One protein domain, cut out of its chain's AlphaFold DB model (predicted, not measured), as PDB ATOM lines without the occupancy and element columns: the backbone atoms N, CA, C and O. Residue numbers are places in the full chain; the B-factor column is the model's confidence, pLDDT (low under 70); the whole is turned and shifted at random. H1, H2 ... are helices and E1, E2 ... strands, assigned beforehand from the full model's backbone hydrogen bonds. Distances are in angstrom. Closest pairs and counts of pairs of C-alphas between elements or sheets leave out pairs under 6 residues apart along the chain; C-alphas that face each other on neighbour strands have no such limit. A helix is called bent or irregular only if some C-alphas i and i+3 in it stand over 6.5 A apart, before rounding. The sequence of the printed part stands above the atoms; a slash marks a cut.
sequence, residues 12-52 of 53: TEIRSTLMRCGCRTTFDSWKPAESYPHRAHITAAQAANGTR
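This is residues 12 to 52 of the 53 residues of an uncharacterized protein of Bradyrhizobium sp. (UniProt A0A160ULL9). A two-strand hairpin, E1 and E2, sits beside the first half of one long, kinked helix, H1, whose far end sticks out with residues 47 to 52. The printed part has 41 residues, with two named strands and one named helix in the order E1, E2, H1 along the chain; the sheet is antiparallel and the class mixed, helices and strands. The whole is only just loose, close to compact, with a radius of gyration of the C-alphas of 10.9 A and spans of 32 by 23 by 15 A.

Find C-alpha 18 at (147.169, 168.849, 202.504), where E1, residues 18 to 20, begins. E2 is residues 26 to 28. H1, residues 32 to 50, runs 24.5 A to C-alpha 50 at (141.454, 152.022, 191.105). It is only just irregular, with C-alphas 37 and 40 6.8 A apart, and has a kink of 46 degrees near residue 39.

In the hairpin, look for N 19 and O 27, 2.8 A apart. The closest C-alphas of E2 and H1 are those of Phe 27 and Glu 34, 6.1 A apart. E1 and H1 are near each other, with 6 pairs of C-alphas within 10 A. In H1, 11 of 15 O i to N i+4 pairs are within hydrogen-bond range.

The C-alphas of Thr 12 and Thr 51 are farthest apart, 32.5 A. The printed part has no cut, and both links are tight. Look for pLDDT under 70 at residues 12 to 17 and 49 to 52.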
ATOM      1  N   THR A  12     154.132 165.701 214.848       51.72
ATOM      2  CA  THR A  12     154.388 164.873 213.664       51.72
ATOM      3  C   THR A  12     153.164 164.103 213.122       51.72
ATOM      4  O   THR A  12     153.259 163.498 212.059       51.72
ATOM      5  N   GLU A  13     152.009 164.121 213.802       49.84
ATOM      6  CA  GLU A  13     150.707 163.662 213.282       49.84
ATOM      7  C   GLU A  13     149.796 164.824 212.859       49.84
ATOM      8  O   GLU A  13     148.603 164.620 212.620       49.84
ATOM      9  N   ILE A  14     150.363 165.996 212.541       54.09
ATOM     10  CA  ILE A  14     149.894 166.681 211.330       54.09
ATOM     11  C   ILE A  14     150.287 165.769 210.159       54.09
ATOM     12  O   ILE A  14     151.193 166.053 209.376       54.09
ATOM     13  N   ARG A  15     149.615 164.611 210.040       53.31
ATOM     14  CA  ARG A  15     149.510 163.908 208.766       53.31
ATOM     15  C   ARG A  15     149.093 165.002 207.819       53.31
ATOM     16  O   ARG A  15     148.037 165.569 208.069       53.31
ATOM     17  N   SER A  16     149.936 165.360 206.851       57.72
ATOM     18  CA  SER A  16     149.635 166.424 205.896       57.72
ATOM     19  C   SER A  16     148.201 166.242 205.409       57.72
ATOM     20  O   SER A  16     147.924 165.394 204.566       57.72
ATOM     21  N   THR A  17     147.275 167.000 205.998       66.94
ATOM     22  CA  THR A  17     145.870 167.046 205.599       66.94
ATOM     23  C   THR A  17     145.771 167.740 204.251       66.94
ATOM     24  O   THR A  17     144.775 167.582 203.556       66.94
ATOM     25  N   LEU A  18     146.847 168.426 203.852       78.00
ATOM     26  CA  LEU A  18     147.169 168.849 202.504       78.00
ATOM     27  C   LEU A  18     147.131 167.664 201.529       78.00
ATOM     28  O   LEU A  18     148.113 166.954 201.313       78.00
ATOM     29  N   MET A  19     145.974 167.488 200.899       78.69
ATOM     30  CA  MET A  19     145.788 166.599 199.767       78.69
ATOM     31  C   MET A  19     146.009 167.363 198.467       78.69
ATOM     32  O   MET A  19     145.649 168.532 198.328       78.69
ATOM     33  N   ARG A  20     146.586 166.683 197.475       80.69
ATOM     34  CA  ARG A  20     146.738 167.228 196.126       80.69
ATOM     35  C   ARG A  20     145.616 166.714 195.236       80.69
ATOM     36  O   ARG A  20     145.462 165.512 195.041       80.69
ATOM     37  N   CYS A  21     144.842 167.634 194.682       82.75
ATOM     38  CA  CYS A  21     143.762 167.331 193.759       82.75
ATOM     39  C   CYS A  21     144.287 167.089 192.334       82.75
ATOM     40  O   CYS A  21     145.302 167.664 191.928       82.75
ATOM     41  N   GLY A  22     143.536 166.336 191.523       74.62
ATOM     42  CA  GLY A  22     143.783 166.196 190.080       74.62
ATOM     43  C   GLY A  22     143.748 167.528 189.312       74.62
ATOM     44  O   GLY A  22     144.386 167.649 188.272       74.62
ATOM     45  N   CYS A  23     143.109 168.568 189.865       83.75
ATOM     46  CA  CYS A  23     143.155 169.938 189.342       83.75
ATOM     47  C   CYS A  23     144.449 170.702 189.699       83.75
ATOM     48  O   CYS A  23     144.515 171.910 189.508       83.75
ATOM     49  N   ARG A  24     145.473 170.009 190.224       78.56
ATOM     50  CA  ARG A  24     146.775 170.545 190.676       78.56
ATOM     51  C   ARG A  24     146.730 171.503 191.870       78.56
ATOM     52  O   ARG A  24     147.785 171.983 192.269       78.56
ATOM     53  N   THR A  25     145.571 171.692 192.492       82.00
ATOM     54  CA  THR A  25     145.430 172.418 193.760       82.00
ATOM     55  C   THR A  25     145.831 171.531 194.935       82.00
ATOM     56  O   THR A  25     145.388 170.383 195.022       82.00
ATOM     57  N   THR A  26     146.642 172.062 195.845       83.75
ATOM     58  CA  THR A  26     146.857 171.466 197.167       83.75
ATOM     59  C   THR A  26     145.873 172.117 198.127       83.75
ATOM     60  O   THR A  26     145.846 173.341 198.221       83.75
ATOM     61  N   PHE A  27     145.047 171.320 198.791       80.38
ATOM     62  CA  PHE A  27     143.995 171.802 199.682       80.38
ATOM     63  C   PHE A  27     144.025 171.023 200.986       80.38
ATOM     64  O   PHE A  27     144.395 169.846 201.014       80.38
ATOM     65  N   ASP A  28     143.613 171.672 202.064       78.94
ATOM     66  CA  ASP A  28     143.524 171.011 203.353       78.94
ATOM     67  C   ASP A  28     142.222 170.204 203.461       78.94
ATOM     68  O   ASP A  28     141.117 170.749 203.428       78.94
ATOM     69  N   SER A  29     142.339 168.884 203.587       72.56
ATOM     70  CA  SER A  29     141.205 167.971 203.727       72.56
ATOM     71  C   SER A  29     140.402 168.213 205.003       72.56
ATOM     72  O   SER A  29     139.249 167.783 205.070       72.56
ATOM     73  N   TRP A  30     140.991 168.851 206.015       77.25
ATOM     74  CA  TRP A  30     140.334 169.129 207.289       77.25
ATOM     75  C   TRP A  30     139.427 170.359 207.210       77.25
ATOM     76  O   TRP A  30     138.522 170.522 208.027       77.25
ATOM     77  N   LYS A  31     139.613 171.207 206.190       78.88
ATOM     78  CA  LYS A  31     138.752 172.358 205.930       78.88
ATOM     79  C   LYS A  31     137.639 171.991 204.947       78.88
ATOM     80  O   LYS A  31     137.898 171.846 203.750       78.88
ATOM     81  N   PRO A  32     136.370 171.917 205.391       74.88
ATOM     82  CA  PRO A  32     135.265 171.558 204.509       74.88
ATOM     83  C   PRO A  32     135.076 172.573 203.375       74.88
ATOM     84  O   PRO A  32     134.788 172.163 202.261       74.88
ATOM     85  N   ALA A  33     135.312 173.868 203.611       82.69
ATOM     86  CA  ALA A  33     135.207 174.898 202.573       82.69
ATOM     87  C   ALA A  33     136.184 174.681 201.400       82.69
ATOM     88  O   ALA A  33     135.820 174.921 200.252       82.69
ATOM     89  N   GLU A  34     137.394 174.187 201.680       79.12
ATOM     90  CA  GLU A  34     138.400 173.889 200.654       79.12
ATOM     91  C   GLU A  34     138.174 172.487 200.056       79.12
ATOM     92  O   GLU A  34     138.243 172.311 198.848       79.12
ATOM     93  N   SER A  35     137.807 171.489 200.865       79.75
ATOM     94  CA  SER A  35     137.629 170.097 200.419       79.75
ATOM     95  C   SER A  35     136.343 169.848 199.608       79.75
ATOM     96  O   SER A  35     136.339 169.045 198.669       79.75
ATOM     97  N   TYR A  36     135.237 170.548 199.903       83.44
ATOM     98  CA  TYR A  36     133.931 170.326 199.259       83.44
ATOM     99  C   TYR A  36     133.941 170.444 197.724       83.44
ATOM    100  O   TYR A  36     133.364 169.552 197.090       83.44
ATOM    101  N   PRO A  37     134.576 171.460 197.097       85.25
ATOM    102  CA  PRO A  37     134.708 171.519 195.638       85.25
ATOM    103  C   PRO A  37     135.668 170.457 195.079       85.25
ATOM    104  O   PRO A  37     135.536 170.048 193.927       85.25
ATOM    105  N   HIS A  38     136.612 169.965 195.883       84.19
ATOM    106  CA  HIS A  38     137.598 168.971 195.460       84.19
ATOM    107  C   HIS A  38     137.127 167.522 195.630       84.19
ATOM    108  O   HIS A  38     137.683 166.639 194.976       84.19
ATOM    109  N   ARG A  39     136.066 167.257 196.409       81.69
ATOM    110  CA  ARG A  39     135.521 165.902 196.625       81.69
ATOM    111  C   ARG A  39     135.238 165.153 195.321       81.69
ATOM    112  O   ARG A  39     135.589 163.987 195.196       81.69
ATOM    113  N   ALA A  40     134.658 165.840 194.334       82.94
ATOM    114  CA  ALA A  40     134.277 165.239 193.059       82.94
ATOM    115  C   ALA A  40     135.510 164.788 192.267       82.94
ATOM    116  O   ALA A  40     135.538 163.691 191.715       82.94
ATOM    117  N   HIS A  41     136.566 165.602 192.274       83.62
ATOM    118  CA  HIS A  41     137.837 165.254 191.652       83.62
ATOM    119  C   HIS A  41     138.560 164.131 192.393       83.62
ATOM    120  O   HIS A  41     139.178 163.300 191.740       83.62
ATOM    121  N   ILE A  42     138.495 164.086 193.727       78.50
ATOM    122  CA  ILE A  42     139.093 162.999 194.514       78.50
ATOM    123  C   ILE A  42     138.403 161.681 194.167       78.50
ATOM    124  O   ILE A  42     139.086 160.715 193.850       78.50
ATOM    125  N   THR A  43     137.070 161.645 194.157       81.31
ATOM    126  CA  THR A  43     136.309 160.448 193.775       81.31
ATOM    127  C   THR A  43     136.594 160.035 192.330       81.31
ATOM    128  O   THR A  43     136.856 158.863 192.077       81.31
ATOM    129  N   ALA A  44     136.621 160.981 191.387       82.25
ATOM    130  CA  ALA A  44     136.957 160.692 189.992       82.25
ATOM    131  C   ALA A  44     138.402 160.183 189.831       82.25
ATOM    132  O   ALA A  44     138.643 159.227 189.099       82.25
ATOM    133  N   ALA A  45     139.360 160.776 190.547       80.00
ATOM    134  CA  ALA A  45     140.755 160.345 190.550       80.00
ATOM    135  C   ALA A  45     140.927 158.968 191.204       80.00
ATOM    136  O   ALA A  45     141.700 158.161 190.702       80.00
ATOM    137  N   GLN A  46     140.193 158.669 192.282       76.50
ATOM    138  CA  GLN A  46     140.165 157.344 192.907       76.50
ATOM    139  C   GLN A  46     139.563 156.296 191.970       76.50
ATOM    140  O   GLN A  46     140.129 155.215 191.855       76.50
ATOM    141  N   ALA A  47     138.479 156.612 191.256       78.12
ATOM    142  CA  ALA A  47     137.898 155.720 190.253       78.12
ATOM    143  C   ALA A  47     138.872 155.465 189.089       78.12
ATOM    144  O   ALA A  47     139.105 154.320 188.705       78.12
ATOM    145  N   ALA A  48     139.520 156.517 188.578       74.75
ATOM    146  CA  ALA A  48     140.535 156.399 187.534       74.75
ATOM    147  C   ALA A  48     141.776 155.614 188.004       74.75
ATOM    148  O   ALA A  48     142.323 154.810 187.252       74.75
ATOM    149  N   ASN A  49     142.210 155.810 189.254       68.50
ATOM    150  CA  ASN A  49     143.375 155.135 189.829       68.50
ATOM    151  C   ASN A  49     143.086 153.677 190.218       68.50
ATOM    152  O   ASN A  49     143.919 152.815 189.969       68.50
ATOM    153  N   GLY A  50     141.904 153.380 190.766       59.50
ATOM    154  CA  GLY A  50     141.454 152.022 191.105       59.50
ATOM    155  C   GLY A  50     141.226 151.122 189.887       59.50
ATOM    156  O   GLY A  50     141.065 149.916 190.032       59.50
ATOM    157  N   THR A  51     141.268 151.694 188.682       55.16
ATOM    158  CA  THR A  51     141.279 150.946 187.418       55.16
ATOM    159  C   THR A  51     142.688 150.444 187.056       55.16
ATOM    160  O   THR A  51     142.845 149.643 186.135       55.16
ATOM    161  N   ARG A  52     143.738 150.861 187.781       50.94
ATOM    162  CA  ARG A  52     145.089 150.306 187.638       50.94
ATOM    163  C   ARG A  52     145.319 149.236 188.720       50.94
ATOM    164  O   ARG A  52     145.642 149.559 189.856       50.94
TER     165      ARG A  52